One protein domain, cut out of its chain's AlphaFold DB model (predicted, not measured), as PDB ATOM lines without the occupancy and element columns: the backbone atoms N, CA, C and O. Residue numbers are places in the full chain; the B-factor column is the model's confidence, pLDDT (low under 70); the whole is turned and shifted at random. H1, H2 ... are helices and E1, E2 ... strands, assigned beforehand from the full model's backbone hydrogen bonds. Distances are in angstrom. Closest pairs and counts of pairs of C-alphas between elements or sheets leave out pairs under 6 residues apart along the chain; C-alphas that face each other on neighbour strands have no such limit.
ATOM      1  N   GLU A   6     332.403-267.710 172.421       94.62
ATOM      2  CA  GLU A   6     331.221-268.564 172.254       94.62
ATOM      3  C   GLU A   6     330.660-268.503 170.819       94.62
ATOM      4  O   GLU A   6     330.232-269.521 170.275       94.62
ATOM      5  N   ASP A   7     330.688-267.331 170.170       94.94
ATOM      6  CA  ASP A   7     330.282-267.205 168.762       94.94
ATOM      7  C   ASP A   7     331.226-267.982 167.835       94.94
ATOM      8  O   ASP A   7     330.766-268.651 166.912       94.94
ATOM      9  N   ILE A   8     332.540-267.910 168.084       96.38
ATOM     10  CA  ILE A   8     333.552-268.631 167.297       96.38
ATOM     11  C   ILE A   8     333.372-270.142 167.457       96.38
ATOM     12  O   ILE A   8     333.348-270.847 166.453       96.38
ATOM     13  N   GLU A   9     333.170-270.630 168.682       96.00
ATOM     14  CA  GLU A   9     332.925-272.053 168.962       96.00
ATOM     15  C   GLU A   9     331.653-272.558 168.262       96.00
ATOM     16  O   GLU A   9     331.660-273.620 167.641       96.00
ATOM     17  N   LYS A  10     330.569-271.768 168.265       96.94
ATOM     18  CA  LYS A  10     329.339-272.105 167.524       96.94
ATOM     19  C   LYS A  10     329.566-272.181 166.014       96.94
ATOM     20  O   LYS A  10     328.970-273.032 165.353       96.94
ATOM     21  N   ILE A  11     330.382-271.284 165.458       96.88
ATOM     22  CA  ILE A  11     330.735-271.318 164.033       96.88
ATOM     23  C   ILE A  11     331.584-272.556 163.742       96.88
ATOM     24  O   ILE A  11     331.273-273.254 162.783       96.88
ATOM     25  N   GLU A  12     332.590-272.856 164.569       97.38
ATOM     26  CA  GLU A  12     333.459-274.029 164.413       97.38
ATOM     27  C   GLU A  12     332.635-275.326 164.356       97.38
ATOM     28  O   GLU A  12     332.751-276.096 163.401       97.38
ATOM     29  N   GLU A  13     331.729-275.537 165.317       97.69
ATOM     30  CA  GLU A  13     330.865-276.726 165.350       97.69
ATOM     31  C   GLU A  13     329.934-276.814 164.136       97.69
ATOM     32  O   GLU A  13     329.722-277.891 163.572       97.69
ATOM     33  N   LYS A  14     329.412-275.675 163.667       97.94
ATOM     34  CA  LYS A  14     328.602-275.639 162.448       97.94
ATOM     35  C   LYS A  14     329.430-275.944 161.197       97.94
ATOM     36  O   LYS A  14     328.932-276.620 160.300       97.94
ATOM     37  N   MET A  15     330.671-275.463 161.118       97.75
ATOM     38  CA  MET A  15     331.556-275.750 159.986       97.75
ATOM     39  C   MET A  15     331.969-277.223 159.953       97.75
ATOM     40  O   MET A  15     332.024-277.788 158.867       97.75
ATOM     41  N   LYS A  16     332.150-277.879 161.109       97.81
ATOM     42  CA  LYS A  16     332.351-279.340 161.181       97.81
ATOM     43  C   LYS A  16     331.171-280.107 160.581       97.81
ATOM     44  O   LYS A  16     331.384-281.018 159.794       97.81
ATOM     45  N   GLN A  17     329.934-279.703 160.880       97.94
ATOM     46  CA  GLN A  17     328.742-280.305 160.263       97.94
ATOM     47  C   GLN A  17     328.690-280.052 158.748       97.94
ATOM     48  O   GLN A  17     328.434-280.970 157.977       97.94
ATOM     49  N   ILE A  18     328.987-278.821 158.314       98.06
ATOM     50  CA  ILE A  18     329.026-278.467 156.887       98.06
ATOM     51  C   ILE A  18     330.125-279.232 156.147       98.06
ATOM     52  O   ILE A  18     329.908-279.604 155.000       98.06
ATOM     53  N   ARG A  19     331.275-279.503 156.777       98.19
ATOM     54  CA  ARG A  19     332.340-280.331 156.197       98.19
ATOM     55  C   ARG A  19     331.818-281.728 155.847       98.19
ATOM     56  O   ARG A  19     332.040-282.178 154.731       98.19
ATOM     57  N   GLU A  20     331.076-282.375 156.746       98.06
ATOM     58  CA  GLU A  20     330.481-283.697 156.482       98.06
ATOM     59  C   GLU A  20     329.495-283.673 155.304       98.06
ATOM     60  O   GLU A  20     329.460-284.592 154.484       98.06
ATOM     61  N   ASP A  21     328.696-282.612 155.185       98.12
ATOM     62  CA  ASP A  21     327.787-282.444 154.048       98.12
ATOM     63  C   ASP A  21     328.534-282.083 152.754       98.12
ATOM     64  O   ASP A  21     328.133-282.513 151.671       98.12
ATOM     65  N   ALA A  22     329.639-281.341 152.849       98.19
ATOM     66  CA  ALA A  22     330.495-281.000 151.719       98.19
ATOM     67  C   ALA A  22     331.217-282.234 151.161       98.19
ATOM     68  O   ALA A  22     331.309-282.360 149.942       98.19
ATOM     69  N   ILE A  23     331.641-283.177 152.010       98.38
ATOM     70  CA  ILE A  23     332.174-284.473 151.560       98.38
ATOM     71  C   ILE A  23     331.127-285.177 150.692       98.38
ATOM     72  O   ILE A  23     331.382-285.412 149.514       98.38
ATOM     73  N   LYS A  24     329.907-285.386 151.204       98.19
ATOM     74  CA  LYS A  24     328.805-286.013 150.442       98.19
ATOM     75  C   LYS A  24     328.463-285.257 149.159       98.19
ATOM     76  O   LYS A  24     328.078-285.859 148.160       98.19
ATOM     77  N   MET A  25     328.572-283.927 149.177       97.81
ATOM     78  CA  MET A  25     328.383-283.099 147.989       97.81
ATOM     79  C   MET A  25     329.437-283.423 146.930       97.81
ATOM     80  O   MET A  25     329.082-283.603 145.767       97.81
ATOM     81  N   VAL A  26     330.709-283.534 147.315       98.19
ATOM     82  CA  VAL A  26     331.771-283.943 146.392       98.19
ATOM     83  C   VAL A  26     331.503-285.345 145.852       98.19
ATOM     84  O   VAL A  26     331.547-285.509 144.638       98.19
ATOM     85  N   GLU A  27     331.154-286.318 146.699       97.88
ATOM     86  CA  GLU A  27     330.821-287.687 146.262       97.88
ATOM     87  C   GLU A  27     329.702-287.680 145.209       97.88
ATOM     88  O   GLU A  27     329.822-288.287 144.141       97.88
ATOM     89  N   LEU A  28     328.629-286.928 145.480       98.12
ATOM     90  CA  LEU A  28     327.512-286.773 144.558       98.12
ATOM     91  C   LEU A  28     327.987-286.200 143.223       98.12
ATOM     92  O   LEU A  28     327.785-286.840 142.195       98.12
ATOM     93  N   PHE A  29     328.620-285.022 143.226       97.81
ATOM     94  CA  PHE A  29     329.019-284.352 141.988       97.81
ATOM     95  C   PHE A  29     330.095-285.124 141.228       97.81
ATOM     96  O   PHE A  29     330.057-285.131 140.002       97.81
ATOM     97  N   ALA A  30     331.014-285.803 141.906       96.12
ATOM     98  CA  ALA A  30     332.030-286.621 141.258       96.12
ATOM     99  C   ALA A  30     331.448-287.896 140.620       96.12
ATOM    100  O   ALA A  30     331.979-288.372 139.621       96.12
ATOM    101  N   SER A  31     330.333-288.422 141.145       95.69
ATOM    102  CA  SER A  31     329.655-289.604 140.586       95.69
ATOM    103  C   SER A  31     328.772-289.322 139.359       95.69
ATOM    104  O   SER A  31     328.351-290.254 138.665       95.69
ATOM    105  N   LEU A  32     328.457-288.050 139.085       95.88
ATOM    106  CA  LEU A  32     327.615-287.667 137.952       95.88
ATOM    107  C   LEU A  32     328.324-287.897 136.612       95.88
ATOM    108  O   LEU A  32     329.546-287.852 136.499       95.88
ATOM    109  N   GLN A  33     327.522-288.099 135.569       93.94
ATOM    110  CA  GLN A  33     328.013-288.159 134.196       93.94
ATOM    111  C   GLN A  33     328.092-286.748 133.617       93.94
ATOM    112  O   GLN A  33     327.110-286.001 133.647       93.94
ATOM    113  N   TYR A  34     329.253-286.405 133.067       94.75
ATOM    114  CA  TYR A  34     329.502-285.122 132.425       94.75
ATOM    115  C   TYR A  34     329.727-285.320 130.928       94.75
ATOM    116  O   TYR A  34     330.373-286.299 130.550       94.75
ATOM    117  N   PRO A  35     329.236-284.408 130.071       93.94
ATOM    118  CA  PRO A  35     329.568-284.435 128.655       93.94
ATOM    119  C   PRO A  35     331.084-284.413 128.436       93.94
ATOM    120  O   PRO A  35     331.812-283.664 129.098       93.94
ATOM    121  N   GLU A  36     331.554-285.219 127.486       92.31
ATOM    122  CA  GLU A  36     332.938-285.181 127.023       92.31
ATOM    123  C   GLU A  36     333.138-283.938 126.155       92.31
ATOM    124  O   GLU A  36     332.879-283.928 124.954       92.31
ATOM    125  N   PHE A  37     333.566-282.853 126.792       95.25
ATOM    126  CA  PHE A  37     333.819-281.583 126.137       95.25
ATOM    127  C   PHE A  37     335.096-280.979 126.701       95.25
ATOM    128  O   PHE A  37     335.210-280.782 127.905       95.25
ATOM    129  N   GLU A  38     336.054-280.657 125.839       95.50
ATOM    130  CA  GLU A  38     337.241-279.907 126.233       95.50
ATOM    131  C   GLU A  38     337.480-278.760 125.265       95.50
ATOM    132  O   GLU A  38     337.610-278.960 124.056       95.50
ATOM    133  N   ARG A  39     337.632-277.552 125.811       96.50
ATOM    134  CA  ARG A  39     338.107-276.405 125.041       96.50
ATOM    135  C   ARG A  39     339.242-275.718 125.777       96.50
ATOM    136  O   ARG A  39     339.105-275.226 126.897       96.50
ATOM    137  N   LYS A  40     340.400-275.648 125.119       94.69
ATOM    138  CA  LYS A  40     341.537-274.902 125.658       94.69
ATOM    139  C   LYS A  40     341.180-273.425 125.773       94.69
ATOM    140  O   LYS A  40     340.782-272.801 124.794       94.69
ATOM    141  N   THR A  41     341.371-272.877 126.966       93.81
ATOM    142  CA  THR A  41     341.124-271.469 127.271       93.81
ATOM    143  C   THR A  41     342.131-270.948 128.292       93.81
ATOM    144  O   THR A  41     342.882-271.722 128.896       93.81
ATOM    145  N   GLN A  42     342.163-269.629 128.468       95.94
ATOM    146  CA  GLN A  42     342.987-268.966 129.459       95.94
ATOM    147  C   GLN A  42     342.292-269.017 130.825       95.94
ATOM    148  O   GLN A  42     341.321-268.306 131.049       95.94
ATOM    149  N   PHE A  43     342.789-269.820 131.765       98.25
ATOM    150  CA  PHE A  43     342.312-269.739 133.151       98.25
ATOM    151  C   PHE A  43     342.990-268.587 133.877       98.25
ATOM    152  O   PHE A  43     344.192-268.385 133.696       98.25
ATOM    153  N   LEU A  44     342.245-267.894 134.732       98.56
ATOM    154  CA  LEU A  44     342.726-266.816 135.585       98.56
ATOM    155  C   LEU A  44     342.201-267.026 137.010       98.56
ATOM    156  O   LEU A  44     341.030-267.341 137.214       98.56
ATOM    157  N   ALA A  45     343.083-266.873 137.992       98.50
ATOM    158  CA  ALA A  45     342.732-266.938 139.402       98.50
ATOM    159  C   ALA A  45     343.700-266.107 140.243       98.50
ATOM    160  O   ALA A  45     344.845-265.860 139.853       98.50
ATOM    161  N   LEU A  46     343.258-265.727 141.436       98.25
ATOM    162  CA  LEU A  46     344.129-265.196 142.467       98.25
ATOM    163  C   LEU A  46     345.141-266.260 142.902       98.25
ATOM    164  O   LEU A  46     344.856-267.457 142.976       98.25
ATOM    165  N   TYR A  47     346.354-265.802 143.173       98.25
ATOM    166  CA  TYR A  47     347.480-266.629 143.549       98.25
ATOM    167  C   TYR A  47     348.272-265.951 144.663       98.25
ATOM    168  O   TYR A  47     348.647-264.778 144.575       98.25
ATOM    169  N   SER A  48     348.591-266.734 145.686       96.50
ATOM    170  CA  SER A  48     349.480-266.363 146.775       96.50
ATOM    171  C   SER A  48     350.340-267.574 147.122       96.50
ATOM    172  O   SER A  48     349.918-268.726 147.004       96.50
ATOM    173  N   LYS A  49     351.610-267.346 147.457       93.25
ATOM    174  CA  LYS A  49     352.524-268.452 147.748       93.25
ATOM    175  C   LYS A  49     352.218-268.983 149.149       93.25
ATOM    176  O   LYS A  49     352.513-268.300 150.120       93.25
ATOM    177  N   GLY A  50     351.763-270.230 149.225       92.62
ATOM    178  CA  GLY A  50     351.576-270.944 150.491       92.62
ATOM    179  C   GLY A  50     350.126-271.049 150.951       92.62
ATOM    180  O   GLY A  50     349.897-271.604 152.015       92.62
ATOM    181  N   GLU A  51     349.165-270.562 150.167       94.44
ATOM    182  CA  GLU A  51     347.741-270.633 150.498       94.44
ATOM    183  C   GLU A  51     346.887-270.784 149.237       94.44
ATOM    184  O   GLU A  51     347.282-270.377 148.137       94.44
ATOM    185  N   TYR A  52     345.691-271.343 149.399       97.38
ATOM    186  CA  TYR A  52     344.663-271.319 148.372       97.38
ATOM    187  C   TYR A  52     344.008-269.930 148.368       97.38
ATOM    188  O   TYR A  52     343.152-269.601 149.188       97.38
ATOM    189  N   ALA A  53     344.495-269.058 147.487       96.12
ATOM    190  CA  ALA A  53     344.191-267.635 147.545       96.12
ATOM    191  C   ALA A  53     342.739-267.319 147.150       96.12
ATOM    192  O   ALA A  53     342.368-267.435 145.983       96.12
ATOM    193  N   LEU A  54     341.949-266.834 148.114       96.44
ATOM    194  CA  LEU A  54     340.592-266.319 147.878       96.44
ATOM    195  C   LEU A  54     340.456-264.815 148.143       96.44
ATOM    196  O   LEU A  54     339.694-264.128 147.470       96.44
ATOM    197  N   THR A  55     341.191-264.279 149.118       94.69
ATOM    198  CA  THR A  55     340.981-262.899 149.585       94.69
ATOM    199  C   THR A  55     342.054-261.924 149.121       94.69
ATOM    200  O   THR A  55     341.771-260.741 148.938       94.69
ATOM    201  N   ARG A  56     343.303-262.381 148.977       94.25
ATOM    202  CA  ARG A  56     344.463-261.539 148.659       94.25
ATOM    203  C   ARG A  56     345.470-262.307 147.816       94.25
ATOM    204  O   ARG A  56     345.559-263.526 147.889       94.25
ATOM    205  N   GLY A  57     346.235-261.572 147.020       96.06
ATOM    206  CA  GLY A  57     347.261-262.136 146.155       96.06
ATOM    207  C   GLY A  57     347.445-261.317 144.887       96.06
ATOM    208  O   GLY A  57     347.010-260.168 144.802       96.06
ATOM    209  N   ILE A  58     348.090-261.935 143.907       97.88
ATOM    210  CA  ILE A  58     348.211-261.436 142.534       97.88
ATOM    211  C   ILE A  58     347.313-262.267 141.624       97.88
ATOM    212  O   ILE A  58     347.015-263.412 141.957       97.88
ATOM    213  N   LEU A  59     346.903-261.738 140.475       98.25
ATOM    214  CA  LEU A  59     346.239-262.577 139.482       98.25
ATOM    215  C   LEU A  59     347.287-263.360 138.698       98.25
ATOM    216  O   LEU A  59     348.356-262.841 138.367       98.25
ATOM    217  N   LYS A  60     346.980-264.626 138.433       98.25
ATOM    218  CA  LYS A  60     347.847-265.552 137.721       98.25
ATOM    219  C   LYS A  60     347.033-266.392 136.750       98.25
ATOM    220  O   LYS A  60     345.930-266.827 137.072       98.25
ATOM    221  N   THR A  61     347.597-266.648 135.583       97.81
ATOM    222  CA  THR A  61     347.048-267.572 134.603       97.81
ATOM    223  C   THR A  61     347.668-268.960 134.720       97.81
ATOM    224  O   THR A  61     348.763-269.136 135.266       97.81
ATOM    225  N   LEU A  62     346.985-269.975 134.177       96.31
ATOM    226  CA  LEU A  62     347.502-271.350 134.190       96.31
ATOM    227  C   LEU A  62     348.845-271.492 133.450       96.31
ATOM    228  O   LEU A  62     349.713-272.231 133.912       96.31
ATOM    229  N   ASP A  63     349.040-270.768 132.345       93.50
ATOM    230  CA  ASP A  63     350.283-270.774 131.556       93.50
ATOM    231  C   ASP A  63     351.428-269.945 132.173       93.50
ATOM    232  O   ASP A  63     352.549-269.968 131.668       93.50
ATOM    233  N   GLY A  64     351.184-269.275 133.304       92.88
ATOM    234  CA  GLY A  64     352.224-268.685 134.143       92.88
ATOM    235  C   GLY A  64     352.339-267.162 134.103       92.88
ATOM    236  O   GLY A  64     353.127-266.630 134.886       92.88
ATOM    237  N   VAL A  65     351.552-266.457 133.283       94.94
ATOM    238  CA  VAL A  65     351.455-264.989 133.360       94.94
ATOM    239  C   VAL A  65     350.916-264.605 134.736       94.94
ATOM    240  O   VAL A  65     349.924-265.155 135.202       94.94
ATOM    241  N   ALA A  66     351.577-263.674 135.417       97.00
ATOM    242  CA  ALA A  66     351.152-263.205 136.729       97.00
ATOM    243  C   ALA A  66     351.387-261.702 136.852       97.00
ATOM    244  O   ALA A  66     352.426-261.206 136.415       97.00
ATOM    245  N   PHE A  67     350.433-260.986 137.440       97.81
ATOM    246  CA  PHE A  67     350.463-259.528 137.499       97.81
ATOM    247  C   PHE A  67     349.787-258.990 138.758       97.81
ATOM    248  O   PHE A  67     348.840-259.578 139.296       97.81
ATOM    249  N   LYS A  68     350.305-257.860 139.243       97.69
ATOM    250  CA  LYS A  68     349.765-257.175 140.419       97.69
ATOM    251  C   LYS A  68     348.552-256.315 140.067       97.69
ATOM    252  O   LYS A  68     348.247-256.077 138.897       97.69
ATOM    253  N   GLN A  69     347.878-255.842 141.110       96.50
ATOM    254  CA  GLN A  69     346.710-254.969 141.053       96.50
ATOM    255  C   GLN A  69     346.944-253.770 140.138       96.50
ATOM    256  O   GLN A  69     346.116-253.483 139.285       96.50
ATOM    257  N   GLU A  70     348.098-253.119 140.251       96.75
ATOM    258  CA  GLU A  70     348.424-251.895 139.514       96.75
ATOM    259  C   GLU A  70     348.622-252.136 138.011       96.75
ATOM    260  O   GLU A  70     348.574-251.206 137.209       96.75
ATOM    261  N   GLU A  71     348.832-253.386 137.605       96.88
ATOM    262  CA  GLU A  71     349.159-253.749 136.229       96.88
ATOM    263  C   GLU A  71     347.948-254.257 135.443       96.88
ATOM    264  O   GLU A  71     348.053-254.463 134.236       96.88
ATOM    265  N   TYR A  72     346.792-254.442 136.089       96.81
ATOM    266  CA  TYR A  72     345.667-255.191 135.521       96.81
ATOM    267  C   TYR A  72     345.192-254.672 134.160       96.81
ATOM    268  O   TYR A  72     344.878-255.472 133.286       96.81
ATOM    269  N   GLN A  73     345.198-253.352 133.941       95.31
ATOM    270  CA  GLN A  73     344.751-252.740 132.681       95.31
ATOM    271  C   GLN A  73     345.677-253.050 131.496       95.31
ATOM    272  O   GLN A  73     345.275-252.884 130.348       95.31
ATOM    273  N   ARG A  74     346.914-253.492 131.757       95.25
ATOM    274  CA  ARG A  74     347.859-253.936 130.720       95.25
ATOM    275  C   ARG A  74     347.577-255.365 130.262       95.25
ATOM    276  O   ARG A  74     347.966-255.714 129.155       95.25
ATOM    277  N   PHE A  75     346.935-256.168 131.110       95.88
ATOM    278  CA  PHE A  75     346.712-257.595 130.878       95.88
ATOM    279  C   PHE A  75     345.255-257.911 130.534       95.88
ATOM    280  O   PHE A  75     345.000-258.648 129.587       95.88
ATOM    281  N   ILE A  76     344.300-257.350 131.280       96.12
ATOM    282  CA  ILE A  76     342.867-257.578 131.090       96.12
ATOM    283  C   ILE A  76     342.311-256.482 130.182       96.12
ATOM    284  O   ILE A  76     342.162-255.328 130.587       96.12
ATOM    285  N   MET A  77     341.975-256.860 128.953       94.94
ATOM    286  CA  MET A  77     341.318-255.983 127.989       94.94
ATOM    287  C   MET A  77     339.815-256.245 127.973       94.94
ATOM    288  O   MET A  77     339.397-257.377 127.753       94.94
ATOM    289  N   GLU A  78     339.003-255.200 128.122       93.75
ATOM    290  CA  GLU A  78     337.550-255.292 127.966       93.75
ATOM    291  C   GLU A  78     337.104-254.749 126.601       93.75
ATOM    292  O   GLU A  78     337.544-253.682 126.169       93.75
ATOM    293  N   LYS A  79     336.190-255.452 125.928       93.25
ATOM    294  CA  LYS A  79     335.544-254.995 124.689       93.25
ATOM    295  C   LYS A  79     334.028-255.015 124.835       93.25
ATOM    296  O   LYS A  79     333.473-255.883 125.504       93.25
ATOM    297  N   VAL A  80     333.365-254.060 124.190       92.69
ATOM    298  CA  VAL A  80     331.901-254.012 124.081       92.69
ATOM    299  C   VAL A  80     331.497-254.654 122.762       92.69
ATOM    300  O   VAL A  80     332.101-254.376 121.725       92.69
ATOM    301  N   PHE A  81     330.461-255.484 122.802       88.69
ATOM    302  CA  PHE A  81     329.878-256.115 121.625       88.69
ATOM    303  C   PHE A  81     328.412-255.713 121.500       88.69
ATOM    304  O   PHE A  81     327.715-255.580 122.499       88.69
ATOM    305  N   SER A  82     327.925-255.527 120.272       89.94
ATOM    306  CA  SER A  82     326.565-255.026 120.022       89.94
ATOM    307  C   SER A  82     325.458-255.974 120.484       89.94
ATOM    308  O   SER A  82     324.340-255.531 120.724       89.94
ATOM    309  N   HIS A  83     325.750-257.274 120.583       86.12
ATOM    310  CA  HIS A  83     324.793-258.307 120.984       86.12
ATOM    311  C   HIS A  83     324.798-258.602 122.491       86.12
ATOM    312  O   HIS A  83     324.032-259.454 122.931       86.12
ATOM    313  N   SER A  84     325.645-257.929 123.280       85.88
ATOM    314  CA  SER A  84     325.799-258.175 124.716       85.88
ATOM    315  C   SER A  84     325.726-256.883 125.520       85.88
ATOM    316  O   SER A  84     326.323-255.867 125.171       85.88
ATOM    317  N   THR A  85     325.021-256.936 126.643       84.50
ATOM    318  CA  THR A  85     324.984-255.856 127.637       84.50
ATOM    319  C   THR A  85     326.176-255.901 128.594       84.50
ATOM    320  O   THR A  85     326.491-254.891 129.223       84.50
ATOM    321  N   ALA A  86     326.852-257.048 128.700       85.44
ATOM    322  CA  ALA A  86     328.103-257.197 129.431       85.44
ATOM    323  C   ALA A  86     329.296-256.940 128.501       85.44
ATOM    324  O   ALA A  86     329.279-257.319 127.326       85.44
ATOM    325  N   LYS A  87     330.352-256.335 129.046       90.12
ATOM    326  CA  LYS A  87     331.661-256.317 128.390       90.12
ATOM    327  C   LYS A  87     332.251-257.726 128.389       90.12
ATOM    328  O   LYS A  87     331.991-258.517 129.291       90.12
ATOM    329  N   HIS A  88     333.114-257.991 127.421       92.69
ATOM    330  CA  HIS A  88     333.861-259.237 127.294       92.69
ATOM    331  C   HIS A  88     335.333-258.997 127.612       92.69
ATOM    332  O   HIS A  88     335.923-258.052 127.083       92.69
ATOM    333  N   SER A  89     335.921-259.848 128.456       94.25
ATOM    334  CA  SER A  89     337.317-259.714 128.896       94.25
ATOM    335  C   SER A  89     338.258-260.676 128.171       94.25
ATOM    336  O   SER A  89     337.892-261.814 127.875       94.25
ATOM    337  N   PHE A  90     339.485-260.215 127.922       95.56
ATOM    338  CA  PHE A  90     340.519-260.956 127.202       95.56
ATOM    339  C   PHE A  90     341.896-260.769 127.841       95.56
ATOM    340  O   PHE A  90     342.208-259.678 128.321       95.56
ATOM    341  N   ILE A  91     342.730-261.808 127.770       94.88
ATOM    342  CA  ILE A  91     344.185-261.734 127.981       94.88
ATOM    343  C   ILE A  91     344.840-262.207 126.685       94.88
ATOM    344  O   ILE A  91     344.488-263.268 126.171       94.88
ATOM    345  N   ASP A  92     345.739-261.399 126.119       90.88
ATOM    346  CA  ASP A  92     346.420-261.681 124.845       90.88
ATOM    347  C   ASP A  92     345.464-262.108 123.714       90.88
ATOM    348  O   ASP A  92     345.738-263.004 122.917       90.88
ATOM    349  N   GLY A  93     344.285-261.476 123.665       91.75
ATOM    350  CA  GLY A  93     343.248-261.746 122.666       91.75
ATOM    351  C   GLY A  93     342.444-263.035 122.875       91.75
ATOM    352  O   GLY A  93     341.539-263.294 122.086       91.75
ATOM    353  N   LYS A  94     342.721-263.815 123.925       94.06
ATOM    354  CA  LYS A  94     342.000-265.052 124.265       94.06
ATOM    355  C   LYS A  94     340.911-264.794 125.303       94.06
ATOM    356  O   LYS A  94     341.095-263.956 126.189       94.06
ATOM    357  N   SER A  95     339.801-265.528 125.209       95.94
ATOM    358  CA  SER A  95     338.780-265.559 126.260       95.94
ATOM    359  C   SER A  95     339.369-266.055 127.579       95.94
ATOM    360  O   SER A  95     340.286-266.878 127.577       95.94
ATOM    361  N   ILE A  96     338.812-265.589 128.692       96.62
ATOM    362  CA  ILE A  96     339.272-265.946 130.033       96.62
ATOM    363  C   ILE A  96     338.188-266.760 130.742       96.62
ATOM    364  O   ILE A  96     337.033-266.341 130.768       96.62
ATOM    365  N   MET A  97     338.569-267.873 131.365       98.19
ATOM    366  CA  MET A  97     337.763-268.538 132.384       98.19
ATOM    367  C   MET A  97     338.257-268.135 133.780       98.19
ATOM    368  O   MET A  97     339.456-268.163 134.060       98.19
ATOM    369  N   VAL A  98     337.318-267.780 134.652       98.56
ATOM    370  CA  VAL A  98     337.502-267.579 136.095       98.56
ATOM    371  C   VAL A  98     336.482-268.424 136.864       98.56
ATOM    372  O   VAL A  98     335.454-268.819 136.316       98.56
ATOM    373  N   GLY A  99     336.744-268.698 138.143       98.25
ATOM    374  CA  GLY A  99     335.861-269.493 139.006       98.25
ATOM    375  C   GLY A  99     336.564-270.705 139.605       98.25
ATOM    376  O   GLY A  99     337.784-270.840 139.487       98.25
ATOM    377  N   ALA A 100     335.793-271.596 140.235       98.38
ATOM    378  CA  ALA A 100     336.328-272.723 141.002       98.38
ATOM    379  C   ALA A 100     337.286-273.596 140.176       98.38
ATOM    380  O   ALA A 100     338.405-273.849 140.609       98.38
ATOM    381  N   LEU A 101     336.923-273.966 138.939       98.56
ATOM    382  CA  LEU A 101     337.801-274.773 138.080       98.56
ATOM    383  C   LEU A 101     339.127-274.066 137.761       98.56
ATOM    384  O   LEU A 101     340.185-274.691 137.771       98.56
ATOM    385  N   SER A 102     339.093-272.747 137.542       98.56
ATOM    386  CA  SER A 102     340.304-271.951 137.298       98.56
ATOM    387  C   SER A 102     341.206-271.931 138.529       98.56
ATOM    388  O   SER A 102     342.416-272.148 138.422       98.56
ATOM    389  N   ARG A 103     340.612-271.729 139.711       98.62
ATOM    390  CA  ARG A 103     341.329-271.739 140.987       98.62
ATOM    391  C   ARG A 103     341.912-273.115 141.292       98.62
ATOM    392  O   ARG A 103     343.087-273.175 141.629       98.62
ATOM    393  N   LEU A 104     341.179-274.206 141.081       98.31
ATOM    394  CA  LEU A 104     341.692-275.572 141.237       98.31
ATOM    395  C   LEU A 104     342.854-275.838 140.273       98.31
ATOM    396  O   LEU A 104     343.936-276.238 140.707       98.31
ATOM    397  N   ASN A 105     342.686-275.540 138.981       98.44
ATOM    398  CA  ASN A 105     343.733-275.723 137.971       98.44
ATOM    399  C   ASN A 105     345.057-275.049 138.385       98.44
ATOM    400  O   ASN A 105     346.130-275.646 138.241       98.44
ATOM    401  N   ILE A 106     344.983-273.836 138.945       98.38
ATOM    402  CA  ILE A 106     346.145-273.006 139.305       98.38
ATOM    403  C   ILE A 106     346.685-273.308 140.716       98.38
ATOM    404  O   ILE A 106     347.904-273.362 140.910       98.38
ATOM    405  N   ASN A 107     345.804-273.518 141.695       97.88
ATOM    406  CA  ASN A 107     346.117-273.540 143.126       97.88
ATOM    407  C   ASN A 107     345.985-274.920 143.792       97.88
ATOM    408  O   ASN A 107     346.245-275.001 144.989       97.88
ATOM    409  N   ARG A 108     345.674-276.010 143.065       96.38
ATOM    410  CA  ARG A 108     345.433-277.368 143.627       96.38
ATOM    411  C   ARG A 108     346.405-277.839 144.714       96.38
ATOM    412  O   ARG A 108     346.010-278.536 145.637       96.38
ATOM    413  N   ARG A 109     347.680-277.445 144.642       96.12
ATOM    414  CA  ARG A 109     348.696-277.817 145.644       96.12
ATOM    415  C   ARG A 109     348.421-277.272 147.052       96.12
ATOM    416  O   ARG A 109     348.989-277.785 148.008       96.12
ATOM    417  N   PHE A 110     347.610-276.224 147.160       97.50
ATOM    418  CA  PHE A 110     347.273-275.545 148.410       97.50
ATOM    419  C   PHE A 110     345.881-275.906 148.932       97.50
ATOM    420  O   PHE A 110     345.452-275.324 149.921       97.50
ATOM    421  N   LEU A 111     345.181-276.841 148.281       97.81
ATOM    422  CA  LEU A 111     343.956-277.411 148.834       97.81
ATOM    423  C   LEU A 111     344.233-278.037 150.207       97.81
ATOM    424  O   LEU A 111     345.363-278.442 150.502       97.81
ATOM    425  N   SER A 112     343.192-278.111 151.023       97.25
ATOM    426  CA  SER A 112     343.187-278.879 152.267       97.25
ATOM    427  C   SER A 112     343.344-280.370 151.971       97.25
ATOM    428  O   SER A 112     343.225-280.796 150.818       97.25
ATOM    429  N   ASP A 113     343.688-281.144 152.993       96.19
ATOM    430  CA  ASP A 113     344.067-282.541 152.804       96.19
ATOM    431  C   ASP A 113     342.872-283.390 152.350       96.19
ATOM    432  O   ASP A 113     342.992-284.041 151.315       96.19
ATOM    433  N   ASP A 114     341.687-283.252 152.961       96.62
ATOM    434  CA  ASP A 114     340.497-283.980 152.492       96.62
ATOM    435  C   ASP A 114     340.133-283.596 151.050       96.62
ATOM    436  O   ASP A 114     339.813-284.443 150.221       96.62
ATOM    437  N   ALA A 115     340.217-282.306 150.707       97.50
ATOM    438  CA  ALA A 115     339.950-281.851 149.347       97.50
ATOM    439  C   ALA A 115     340.943-282.436 148.324       97.50
ATOM    440  O   ALA A 115     340.556-282.681 147.181       97.50
ATOM    441  N   LYS A 116     342.209-282.671 148.700       97.62
ATOM    442  CA  LYS A 116     343.190-283.367 147.847       97.62
ATOM    443  C   LYS A 116     342.899-284.858 147.750       97.62
ATOM    444  O   LYS A 116     343.006-285.399 146.650       97.62
ATOM    445  N   ASP A 117     342.534-285.490 148.858       97.75
ATOM    446  CA  ASP A 117     342.200-286.913 148.901       97.75
ATOM    447  C   ASP A 117     340.994-287.194 148.001       97.75
ATOM    448  O   ASP A 117     341.076-288.045 147.118       97.75
ATOM    449  N   MET A 118     339.953-286.359 148.067       97.44
ATOM    450  CA  MET A 118     338.784-286.468 147.188       97.44
ATOM    451  C   MET A 118     339.111-286.283 145.698       97.44
ATOM    452  O   MET A 118     338.455-286.887 144.849       97.44
ATOM    453  N   LEU A 119     340.123-285.478 145.340       96.69
ATOM    454  CA  LEU A 119     340.594-285.425 143.948       96.69
ATOM    455  C   LEU A 119     341.196-286.768 143.508       96.69
ATOM    456  O   LEU A 119     341.020-287.157 142.354       96.69
ATOM    457  N   GLY A 120     341.907-287.457 144.405       96.31
ATOM    458  CA  GLY A 120     342.507-288.767 144.154       96.31
ATOM    459  C   GLY A 120     341.479-289.897 144.110       96.31
ATOM    460  O   GLY A 120     341.464-290.663 143.148       96.31
ATOM    461  N   ASP A 121     340.594-289.960 145.105       96.81
ATOM    462  CA  ASP A 121     339.591-291.021 145.270       96.81
ATOM    463  C   ASP A 121     338.620-291.111 144.085       96.81
ATOM    464  O   ASP A 121     338.179-292.200 143.717       96.81
ATOM    465  N   TYR A 122     338.334-289.972 143.451       95.88
ATOM    466  CA  TYR A 122     337.427-289.867 142.309       95.88
ATOM    467  C   TYR A 122     338.139-289.667 140.955       95.88
ATOM    468  O   TYR A 122     337.482-289.342 139.968       95.88
ATOM    469  N   ASP A 123     339.466-289.848 140.884       95.12
ATOM    470  CA  ASP A 123     340.294-289.660 139.671       95.12
ATOM    471  C   ASP A 123     340.035-288.314 138.950       95.12
ATOM    472  O   ASP A 123     340.003-288.221 137.717       95.12
ATOM    473  N   ILE A 124     339.840-287.235 139.718       95.00
ATOM    474  CA  ILE A 124     339.576-285.897 139.176       95.00
ATOM    475  C   ILE A 124     340.894-285.297 138.676       95.00
ATOM    476  O   ILE A 124     341.723-284.783 139.432       95.00
ATOM    477  N   LYS A 125     341.084-285.328 137.356       94.88
ATOM    478  CA  LYS A 125     342.319-284.868 136.708       94.88
ATOM    479  C   LYS A 125     342.358-283.352 136.562       94.88
ATOM    480  O   LYS A 125     341.471-282.743 135.973       94.88
ATOM    481  N   LEU A 126     343.446-282.750 137.047       96.31
ATOM    482  CA  LEU A 126     343.742-281.322 136.911       96.31
ATOM    483  C   LEU A 126     345.138-281.104 136.281       96.31
ATOM    484  O   LEU A 126     346.093-281.784 136.669       96.31
ATOM    485  N   PRO A 127     345.318-280.109 135.390       97.38
ATOM    486  CA  PRO A 127     344.303-279.154 134.967       97.38
ATOM    487  C   PRO A 127     343.272-279.778 134.017       97.38
ATOM    488  O   PRO A 127     343.643-280.563 133.150       97.38
ATOM    489  N   SER A 128     342.002-279.401 134.166       97.06
ATOM    490  CA  SER A 128     340.934-279.799 133.243       97.06
ATOM    491  C   SER A 128     340.436-278.610 132.429       97.06
ATOM    492  O   SER A 128     340.330-277.493 132.940       97.06
ATOM    493  N   HIS A 129     340.130-278.879 131.161       97.38
ATOM    494  CA  HIS A 129     339.516-277.956 130.207       97.38
ATOM    495  C   HIS A 129     338.039-278.269 129.931       97.38
ATOM    496  O   HIS A 129     337.454-277.685 129.019       97.38
ATOM    497  N   ASN A 130     337.440-279.168 130.716       97.50
ATOM    498  CA  ASN A 130     336.023-279.477 130.632       97.50
ATOM    499  C   ASN A 130     335.211-278.539 131.530       97.50
ATOM    500  O   ASN A 130     335.201-278.675 132.755       97.50
ATOM    501  N   SER A 131     334.494-277.604 130.912       97.19
ATOM    502  CA  SER A 131     333.674-276.609 131.609       97.19
ATOM    503  C   SER A 131     332.519-277.213 132.408       97.19
ATOM    504  O   SER A 131     332.064-276.606 133.373       97.19
ATOM    505  N   PHE A 132     332.067-278.429 132.092       97.38
ATOM    506  CA  PHE A 132     331.059-279.109 132.906       97.38
ATOM    507  C   PHE A 132     331.604-279.543 134.277       97.38
ATOM    508  O   PHE A 132     330.838-279.646 135.236       97.38
ATOM    509  N   LEU A 133     332.930-279.694 134.416       97.62
ATOM    510  CA  LEU A 133     333.584-279.990 135.695       97.62
ATOM    511  C   LEU A 133     333.715-278.767 136.614       97.62
ATOM    512  O   LEU A 133     334.237-278.901 137.722       97.62
ATOM    513  N   ILE A 134     333.206-277.589 136.225       98.06
ATOM    514  CA  ILE A 134     333.101-276.449 137.149       98.06
ATOM    515  C   ILE A 134     332.267-276.829 138.381       98.06
ATOM    516  O   ILE A 134     332.653-276.473 139.490       98.06
ATOM    517  N   ASN A 135     331.198-277.613 138.219       97.75
ATOM    518  CA  ASN A 135     330.359-278.052 139.339       97.75
ATOM    519  C   ASN A 135     331.131-278.955 140.319       97.75
ATOM    520  O   ASN A 135     331.048-278.773 141.531       97.75
ATOM    521  N   VAL A 136     331.942-279.885 139.798       98.12
ATOM    522  CA  VAL A 136     332.832-280.725 140.620       98.12
ATOM    523  C   VAL A 136     333.853-279.855 141.348       98.12
ATOM    524  O   VAL A 136     334.067-280.007 142.549       98.12
ATOM    525  N   ALA A 137     334.447-278.889 140.643       98.38
ATOM    526  CA  ALA A 137     335.397-277.957 141.231       98.38
ATOM    527  C   ALA A 137     334.770-277.102 142.347       98.38
ATOM    528  O   ALA A 137     335.413-276.873 143.366       98.38
ATOM    529  N   GLN A 138     333.516-276.662 142.189       98.50
ATOM    530  CA  GLN A 138     332.766-275.941 143.223       98.50
ATOM    531  C   GLN A 138     332.501-276.815 144.455       98.50
ATOM    532  O   GLN A 138     332.615-276.320 145.578       98.50
ATOM    533  N   ALA A 139     332.187-278.101 144.272       98.38
ATOM    534  CA  ALA A 139     332.005-279.030 145.387       98.38
ATOM    535  C   ALA A 139     333.314-279.223 146.176       98.38
ATOM    536  O   ALA A 139     333.329-279.055 147.395       98.38
ATOM    537  N   ILE A 140     334.429-279.480 145.477       98.62
ATOM    538  CA  ILE A 140     335.764-279.615 146.093       98.62
ATOM    539  C   ILE A 140     336.159-278.331 146.830       98.62
ATOM    540  O   ILE A 140     336.656-278.369 147.954       98.62
ATOM    541  N   GLU A 141     335.916-277.172 146.222       98.38
ATOM    542  CA  GLU A 141     336.232-275.892 146.847       98.38
ATOM    543  C   GLU A 141     335.342-275.591 148.058       98.38
ATOM    544  O   GLU A 141     335.805-274.971 149.014       98.38
ATOM    545  N   THR A 142     334.091-276.053 148.057       98.38
ATOM    546  CA  THR A 142     333.193-275.934 149.213       98.38
ATOM    547  C   THR A 142     333.733-276.722 150.403       98.38
ATOM    548  O   THR A 142     333.771-276.184 151.511       98.38
ATOM    549  N   LEU A 143     334.217-277.949 150.172       98.56
ATOM    550  CA  LEU A 143     334.908-278.746 151.189       98.56
ATOM    551  C   LEU A 143     336.145-278.008 151.717       98.56
ATOM    552  O   LEU A 143     336.257-277.777 152.922       98.56
ATOM    553  N   HIS A 144     336.996-277.516 150.815       98.38
ATOM    554  CA  HIS A 144     338.179-276.746 151.191       98.38
ATOM    555  C   HIS A 144     337.853-275.494 152.024       98.38
ATOM    556  O   HIS A 144     338.543-275.189 153.000       98.38
ATOM    557  N   CYS A 145     336.797-274.762 151.666       97.81
ATOM    558  CA  CYS A 145     336.362-273.583 152.412       97.81
ATOM    559  C   CYS A 145     335.822-273.946 153.801       97.81
ATOM    560  O   CYS A 145     336.046-273.184 154.743       97.81
ATOM    561  N   ALA A 146     335.131-275.081 153.945       98.12
ATOM    562  CA  ALA A 146     334.651-275.561 155.239       98.12
ATOM    563  C   ALA A 146     335.823-275.910 156.170       98.12
ATOM    564  O   ALA A 146     335.851-275.441 157.306       98.12
ATOM    565  N   GLU A 147     336.822-276.646 155.674       97.69
ATOM    566  CA  GLU A 147     338.048-276.959 156.425       97.69
ATOM    567  C   GLU A 147     338.831-275.693 156.791       97.69
ATOM    568  O   GLU A 147     339.159-275.479 157.955       97.69
ATOM    569  N   SER A 148     339.016-274.781 155.832       96.88
ATOM    570  CA  SER A 148     339.690-273.500 156.077       96.88
ATOM    571  C   SER A 148     338.970-272.657 157.135       96.88
ATOM    572  O   SER A 148     339.606-271.944 157.913       96.88
ATOM    573  N   ALA A 149     337.636-272.717 157.179       96.81
ATOM    574  CA  ALA A 149     336.855-272.037 158.202       96.81
ATOM    575  C   ALA A 149     337.038-272.684 159.584       96.81
ATOM    576  O   ALA A 149     337.159-271.947 160.562       96.81
ATOM    577  N   ILE A 150     337.112-274.019 159.669       97.75
ATOM    578  CA  ILE A 150     337.426-274.743 160.913       97.75
ATOM    579  C   ILE A 150     338.803-274.310 161.427       97.75
ATOM    580  O   ILE A 150     338.899-273.852 162.569       97.75
ATOM    581  N   ASP A 151     339.830-274.349 160.575       96.00
ATOM    582  CA  ASP A 151     341.197-273.940 160.923       96.00
ATOM    583  C   ASP A 151     341.240-272.495 161.426       96.00
ATOM    584  O   ASP A 151     341.774-272.212 162.503       96.00
ATOM    585  N   LEU A 152     340.591-271.580 160.697       95.50
ATOM    586  CA  LEU A 152     340.522-270.173 161.070       95.50
ATOM    587  C   LEU A 152     339.806-269.979 162.414       95.50
ATOM    588  O   LEU A 152     340.277-269.218 163.260       95.50
ATOM    589  N   THR A 153     338.679-270.655 162.647       96.75
ATOM    590  CA  THR A 153     337.978-270.562 163.937       96.75
ATOM    591  C   THR A 153     338.814-271.119 165.084       96.75
ATOM    592  O   THR A 153     338.907-270.469 166.127       96.75
ATOM    593  N   SER A 154     339.513-272.237 164.876       95.19
ATOM    594  CA  SER A 154     340.388-272.814 165.896       95.19
ATOM    595  C   SER A 154     341.610-271.941 166.192       95.19
ATOM    596  O   SER A 154     342.038-271.877 167.344       95.19
ATOM    597  N   GLU A 155     342.136-271.209 165.206       94.50
ATOM    598  CA  GLU A 155     343.195-270.217 165.421       94.50
ATOM    599  C   GLU A 155     342.685-268.979 166.184       94.50
ATOM    600  O   GLU A 155     343.410-268.389 166.990       94.50
ATOM    601  N   LEU A 156     341.447-268.549 165.924       94.25
ATOM    602  CA  LEU A 156     340.884-267.317 166.482       94.25
ATOM    603  C   LEU A 156     340.263-267.491 167.875       94.25
ATOM    604  O   LEU A 156     340.223-266.508 168.616       94.25
ATOM    605  N   LYS A 157     339.792-268.689 168.250       90.06
ATOM    606  CA  LYS A 157     338.987-268.918 169.471       90.06
ATOM    607  C   LYS A 157     339.645-268.450 170.771       90.06
ATOM    608  O   LYS A 157     338.954-267.980 171.672       90.06
ATOM    609  N   ASP A 158     340.972-268.541 170.854       89.06
ATOM    610  CA  ASP A 158     341.750-268.157 172.039       89.06
ATOM    611  C   ASP A 158     342.493-266.823 171.858       89.06
ATOM    612  O   ASP A 158     343.230-266.379 172.743       89.06
ATOM    613  N   LYS A 159     342.295-266.143 170.723       90.94
ATOM    614  CA  LYS A 159     342.889-264.828 170.483       90.94
ATOM    615  C   LYS A 159     342.037-263.731 171.103       90.94
ATOM    616  O   LYS A 159     340.816-263.700 170.980       90.94
ATOM    617  N   ASN A 160     342.710-262.752 171.703       87.69
ATOM    618  CA  ASN A 160     342.062-261.524 172.148       87.69
ATOM    619  C   ASN A 160     341.759-260.629 170.937       87.69
ATOM    620  O   ASN A 160     342.556-259.764 170.556       87.69
ATOM    621  N   THR A 207     331.318-262.774 136.152       90.50
ATOM    622  CA  THR A 207     330.392-263.142 135.076       90.50
ATOM    623  C   THR A 207     330.668-262.354 133.790       90.50
ATOM    624  O   THR A 207     330.542-262.923 132.711       90.50
ATOM    625  N   ALA A 208     331.108-261.091 133.873       92.44
ATOM    626  CA  ALA A 208     331.551-260.341 132.693       92.44
ATOM    627  C   ALA A 208     332.868-260.899 132.115       92.44
ATOM    628  O   ALA A 208     333.032-260.972 130.899       92.44
ATOM    629  N   ILE A 209     333.784-261.368 132.973       95.94
ATOM    630  CA  ILE A 209     335.012-262.044 132.526       95.94
ATOM    631  C   ILE A 209     334.668-263.336 131.771       95.94
ATOM    632  O   ILE A 209     335.105-263.521 130.636       95.94
ATOM    633  N   ASN A 210     333.815-264.178 132.361       96.88
ATOM    634  CA  ASN A 210     333.406-265.462 131.789       96.88
ATOM    635  C   ASN A 210     332.506-265.339 130.550       96.88
ATOM    636  O   ASN A 210     332.436-266.293 129.779       96.88
ATOM    637  N   ALA A 211     331.839-264.200 130.323       94.75
ATOM    638  CA  ALA A 211     330.849-264.039 129.252       94.75
ATOM    639  C   ALA A 211     331.378-264.489 127.882       94.75
ATOM    640  O   ALA A 211     330.691-265.196 127.147       94.75
ATOM    641  N   ARG A 212     332.631-264.142 127.557       95.75
ATOM    642  CA  ARG A 212     333.218-264.520 126.262       95.75
ATOM    643  C   ARG A 212     333.525-265.999 126.189       95.75
ATOM    644  O   ARG A 212     333.356-266.616 125.144       95.75
ATOM    645  N   ASN A 213     333.997-266.543 127.299       97.19
ATOM    646  CA  ASN A 213     334.359-267.939 127.391       97.19
ATOM    647  C   ASN A 213     333.137-268.840 127.221       97.19
ATOM    648  O   ASN A 213     333.218-269.832 126.512       97.19
ATOM    649  N   VAL A 214     331.999-268.442 127.799       96.62
ATOM    650  CA  VAL A 214     330.712-269.125 127.624       96.62
ATOM    651  C   VAL A 214     330.284-269.120 126.155       96.62
ATOM    652  O   VAL A 214     329.924-270.167 125.628       96.62
ATOM    653  N   GLU A 215     330.352-267.974 125.468       95.69
ATOM    654  CA  GLU A 215     330.021-267.900 124.035       95.69
ATOM    655  C   GLU A 215     330.910-268.815 123.182       95.69
ATOM    656  O   GLU A 215     330.428-269.482 122.268       95.69
ATOM    657  N   GLU A 216     332.215-268.837 123.463       97.12
ATOM    658  CA  GLU A 216     333.164-269.679 122.733       97.12
ATOM    659  C   GLU A 216     332.981-271.162 123.046       97.12
ATOM    660  O   GLU A 216     333.064-271.978 122.133       97.12
ATOM    661  N   ASP A 217     332.665-271.516 124.290       97.75
ATOM    662  CA  ASP A 217     332.325-272.890 124.641       97.75
ATOM    663  C   ASP A 217     331.064-273.353 123.918       97.75
ATOM    664  O   ASP A 217     331.086-274.416 123.314       97.75
ATOM    665  N   ILE A 218     329.989-272.554 123.921       96.50
ATOM    666  CA  ILE A 218     328.746-272.893 123.206       96.50
ATOM    667  C   ILE A 218     329.042-273.115 121.724       96.50
ATOM    668  O   ILE A 218     328.557-274.077 121.133       96.50
ATOM    669  N   LYS A 219     329.860-272.247 121.120       96.50
ATOM    670  CA  LYS A 219     330.212-272.348 119.703       96.50
ATOM    671  C   LYS A 219     330.925-273.663 119.364       96.50
ATOM    672  O   LYS A 219     330.646-274.224 118.310       96.50
ATOM    673  N   GLU A 220     331.827-274.129 120.224       97.25
ATOM    674  CA  GLU A 220     332.567-275.384 120.018       97.25
ATOM    675  C   GLU A 220     331.783-276.622 120.486       97.25
ATOM    676  O   GLU A 220     332.009-277.717 119.982       97.25
ATOM    677  N   PHE A 221     330.843-276.460 121.420       96.69
ATOM    678  CA  PHE A 221     330.036-277.546 121.972       96.69
ATOM    679  C   PHE A 221     328.811-277.884 121.113       96.69
ATOM    680  O   PHE A 221     328.519-279.052 120.899       96.69
ATOM    681  N   VAL A 222     328.104-276.894 120.553       95.50
ATOM    682  CA  VAL A 222     326.905-277.135 119.720       95.50
ATOM    683  C   VAL A 222     327.135-278.156 118.591       95.50
ATOM    684  O   VAL A 222     326.273-279.016 118.409       95.50
ATOM    685  N   PRO A 223     328.267-278.144 117.855       95.56
ATOM    686  CA  PRO A 223     328.555-279.164 116.847       95.56
ATOM    687  C   PRO A 223     328.561-280.606 117.371       95.56
ATOM    688  O   PRO A 223     328.285-281.514 116.595       95.56
ATOM    689  N   THR A 224     328.854-280.837 118.657       94.81
ATOM    690  CA  THR A 224     328.902-282.189 119.240       94.81
ATOM    691  C   THR A 224     327.517-282.744 119.573       94.81
ATOM    692  O   THR A 224     327.391-283.944 119.781       94.81
ATOM    693  N   VAL A 225     326.492-281.888 119.619       93.69
ATOM    694  CA  VAL A 225     325.097-282.241 119.947       93.69
ATOM    695  C   VAL A 225     324.114-281.851 118.833       93.69
ATOM    696  O   VAL A 225     322.900-281.888 119.021       93.69
ATOM    697  N   ILE A 226     324.617-281.462 117.655       93.69
ATOM    698  CA  ILE A 226     323.814-280.864 116.573       93.69
ATOM    699  C   ILE A 226     322.728-281.807 116.029       93.69
ATOM    700  O   ILE A 226     321.679-281.353 115.574       93.69
ATOM    701  N   ASP A 227     322.954-283.118 116.120       94.31
ATOM    702  CA  ASP A 227     322.037-284.145 115.621       94.31
ATOM    703  C   ASP A 227     320.951-284.539 116.645       94.31
ATOM    704  O   ASP A 227     320.072-285.348 116.347       94.31
ATOM    705  N   GLU A 228     320.959-283.960 117.852       91.38
ATOM    706  CA  GLU A 228     320.013-284.297 118.927       91.38
ATOM    707  C   GLU A 228     318.668-283.551 118.829       91.38
ATOM    708  O   GLU A 228     317.730-283.846 119.578       91.38
ATOM    709  N   GLY A 229     318.561-282.596 117.900       90.12
ATOM    710  CA  GLY A 229     317.386-281.755 117.670       90.12
ATOM    711  C   GLY A 229     317.306-280.524 118.582       90.12
ATOM    712  O   GLY A 229     317.762-280.531 119.725       90.12
ATOM    713  N   ASP A 230     316.666-279.459 118.086       89.56
ATOM    714  CA  ASP A 230     316.685-278.101 118.664       89.56
ATOM    715  C   ASP A 230     316.401-278.032 120.171       89.56
ATOM    716  O   ASP A 230     317.039-277.277 120.909       89.56
ATOM    717  N   LYS A 231     315.437-278.830 120.649       90.44
ATOM    718  CA  LYS A 231     315.063-278.860 122.068       90.44
ATOM    719  C   LYS A 231     316.191-279.406 122.944       90.44
ATOM    720  O   LYS A 231     316.446-278.845 124.006       90.44
ATOM    721  N   ASN A 232     316.844-280.483 122.516       90.06
ATOM    722  CA  ASN A 232     317.932-281.094 123.275       90.06
ATOM    723  C   ASN A 232     319.177-280.210 123.216       90.06
ATOM    724  O   ASN A 232     319.728-279.895 124.265       90.06
ATOM    725  N   ILE A 233     319.511-279.669 122.038       92.12
ATOM    726  CA  ILE A 233     320.593-278.682 121.875       92.12
ATOM    727  C   ILE A 233     320.415-277.514 122.851       92.12
ATOM    728  O   ILE A 233     321.364-277.119 123.528       92.12
ATOM    729  N   SER A 234     319.194-276.982 122.961       92.12
ATOM    730  CA  SER A 234     318.889-275.890 123.892       92.12
ATOM    731  C   SER A 234     319.150-276.297 125.344       92.12
ATOM    732  O   SER A 234     319.818-275.567 126.071       92.12
ATOM    733  N   ILE A 235     318.687-277.480 125.761       94.19
ATOM    734  CA  ILE A 235     318.902-278.000 127.120       94.19
ATOM    735  C   ILE A 235     320.399-278.172 127.415       94.19
ATOM    736  O   ILE A 235     320.857-277.750 128.478       94.19
ATOM    737  N   GLU A 236     321.166-278.748 126.492       94.06
ATOM    738  CA  GLU A 236     322.605-278.965 126.676       94.06
ATOM    739  C   GLU A 236     323.381-277.637 126.717       94.06
ATOM    740  O   GLU A 236     324.238-277.442 127.583       94.06
ATOM    741  N   CYS A 237     323.017-276.665 125.874       94.25
ATOM    742  CA  CYS A 237     323.572-275.312 125.942       94.25
ATOM    743  C   CYS A 237     323.254-274.636 127.280       94.25
ATOM    744  O   CYS A 237     324.117-273.993 127.877       94.25
ATOM    745  N   GLU A 238     322.030-274.786 127.790       94.88
ATOM    746  CA  GLU A 238     321.677-274.224 129.087       94.88
ATOM    747  C   GLU A 238     322.427-274.901 130.245       94.88
ATOM    748  O   GLU A 238     322.785-274.218 131.205       94.88
ATOM    749  N   LYS A 239     322.684-276.216 130.185       95.44
ATOM    750  CA  LYS A 239     323.532-276.911 131.173       95.44
ATOM    751  C   LYS A 239     324.945-276.338 131.172       95.44
ATOM    752  O   LYS A 239     325.457-276.018 132.242       95.44
ATOM    753  N   LEU A 240     325.533-276.154 129.989       96.44
ATOM    754  CA  LEU A 240     326.852-275.543 129.834       96.44
ATOM    755  C   LEU A 240     326.877-274.128 130.423       96.44
ATOM    756  O   LEU A 240     327.742-273.824 131.236       96.44
ATOM    757  N   ILE A 241     325.894-273.282 130.093       95.69
ATOM    758  CA  ILE A 241     325.778-271.926 130.655       95.69
ATOM    759  C   ILE A 241     325.674-271.977 132.184       95.69
ATOM    760  O   ILE A 241     326.350-271.213 132.871       95.69
ATOM    761  N   ARG A 242     324.842-272.870 132.734       95.44
ATOM    762  CA  ARG A 242     324.637-273.001 134.186       95.44
ATOM    763  C   ARG A 242     325.862-273.533 134.921       95.44
ATOM    764  O   ARG A 242     326.036-273.157 136.076       95.44
ATOM    765  N   ALA A 243     326.721-274.320 134.271       96.25
ATOM    766  CA  ALA A 243     327.974-274.783 134.868       96.25
ATOM    767  C   ALA A 243     328.886-273.613 135.285       96.25
ATOM    768  O   ALA A 243     329.617-273.717 136.260       96.25
ATOM    769  N   TYR A 244     328.793-272.459 134.615       96.31
ATOM    770  CA  TYR A 244     329.535-271.251 134.990       96.31
ATOM    771  C   TYR A 244     328.961-270.488 136.195       96.31
ATOM    772  O   TYR A 244     329.548-269.479 136.589       96.31
ATOM    773  N   ASP A 245     327.814-270.909 136.748       91.44
ATOM    774  CA  ASP A 245     327.057-270.180 137.779       91.44
ATOM    775  C   ASP A 245     326.924-268.670 137.449       91.44
ATOM    776  O   ASP A 245     327.427-267.804 138.174       91.44
ATOM    777  N   PRO A 246     326.302-268.297 136.313       86.81
ATOM    778  CA  PRO A 246     326.266-266.905 135.889       86.81
ATOM    779  C   PRO A 246     325.361-266.067 136.806       86.81
ATOM    780  O   PRO A 246     324.147-266.260 136.858       86.81
ATOM    781  N   CYS A 247     325.925-265.051 137.467       80.75
ATOM    782  CA  CYS A 247     325.142-263.988 138.101       80.75
ATOM    783  C   CYS A 247     324.902-262.871 137.081       80.75
ATOM    784  O   CYS A 247     325.679-261.919 136.996       80.75
ATOM    785  N   ILE A 248     323.825-262.974 136.300       74.06
ATOM    786  CA  ILE A 248     323.517-262.004 135.231       74.06
ATOM    787  C   ILE A 248     323.301-260.587 135.797       74.06
ATOM    788  O   ILE A 248     323.708-259.603 135.190       74.06
ATOM    789  N   SER A 249     322.747-260.452 137.004       69.06
ATOM    790  CA  SER A 249     322.634-259.144 137.670       69.06
ATOM    791  C   SER A 249     323.990-258.544 138.062       69.06
ATOM    792  O   SER A 249     324.109-257.328 138.185       69.06
ATOM    793  N   CYS A 250     325.020-259.376 138.235       60.78
ATOM    794  CA  CYS A 250     326.376-258.946 138.553       60.78
ATOM    795  C   CYS A 250     327.190-258.569 137.302       60.78
ATOM    796  O   CYS A 250     328.203-257.888 137.434       60.78
ATOM    797  N   SER A 251     326.815-259.023 136.097       61.25
ATOM    798  CA  SER A 251     327.582-258.768 134.862       61.25
ATOM    799  C   SER A 251     327.264-257.435 134.192       61.25
ATOM    800  O   SER A 251     328.006-257.002 133.310       61.25
TER     801      SER A 251
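AT A GLANCE: This is residues 6 to 160 and 207 to 251 of the 261 residues of the protein "Putative hydrogenase" of Candidatus Methanolliviera sp. GoM_oil (UniProt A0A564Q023). A small twisted sheet lies beside one end of two long helices, H1 and H5, which run side by side in opposite ways and reach out beyond it as a long arm. H3 is packed between E1 and H5, and in the helical hairpin of H6 and H7, H6 packs on the sheet and H7 on the first residues of H5. The 200 printed residues hold, in order, H1 E1 E2 H2 E3 E4 E5 H3 H4 H5 H6 H7 H8; the sheet, E2 E1 E5 E4 E3, is mixed. The class is mixed, helices and strands; the whole is compact, with a radius of gyration of the C-alphas of 18.5 A and spans of 57 by 42 by 30 A.

HOW THE PARTS SIT: Begin at the sheet, only just strongly twisted, its C-alphas up to 4.3 A off the best plane. E1, residues 42 to 47, and E2, residues 58 to 61, are an antiparallel hairpin, with N 47 and O 58 at 2.8 A. E5, residues 94 to 97, is parallel to E1, with N 97 and O 42 at 2.8 A. E5 and E4, residues 88 to 91, meet only at a point. E4 and E3, residues 77 to 79, are an antiparallel hairpin, with N 90 and O 77 at 2.8 A. H2, residues 69 to 75, only grazes the sheet. H3, residues 100 to 110, lies over E1 at a height over the sheet of 8.3 A. H5, residues 131 to 156, is the hub: with residues 131 to 141 it touches H3, the closest C-alphas being Leu 101 and Ile 134, 5.1 A. H1, residues 6 to 31, touches H5 (Ala 22 and Leu 143, closest C-alphas, 5.0 A) at a shallow tilt of 22 degrees, opposite ways. H4, residues 113 to 121, and H5 are a helical hairpin; their closest C-alphas are Ala 115 and His 144, 5.7 A. H6, residues 207 to 224, is on the sheet, its Asn 213 and Ser 95 of E5 being the closest C-alphas of the two, 5.1 A. H7, residues 230 to 243, touches H5 (closest C-alphas Phe 132 and Ala 243, 5.7 A) and is a helical hairpin with H6. H8, residues 248 to 251, touches H6. In H1, H4 and H7 every O i to N i+4 pair is within hydrogen-bond range; H3 has 5 of 7, H5 20 of 22, H6 10 of 14, and H2 0 of 3 but 3 of 4 O i to N i+3 pairs.

IN THESE COORDINATES: Find C-alpha 6 at (331.221, -268.564, 172.254); H1 runs 38.1 A from there. H5 spans 36.8 A, H6 24.8 A, H7 20.0 A and E1 15.0 A. H8 ends at C-alpha 251, (327.582, -258.768, 134.862).

THE WHOLE: The C-alphas farthest apart, Asn 160 and Asp 227, are 64.1 A apart. Residues 161 to 206 are not printed; C-alphas 160 and 207 are 38.9 A apart across the cut. Of the links that are printed whole, none is long. Residues 249 to 251 have pLDDT under 70.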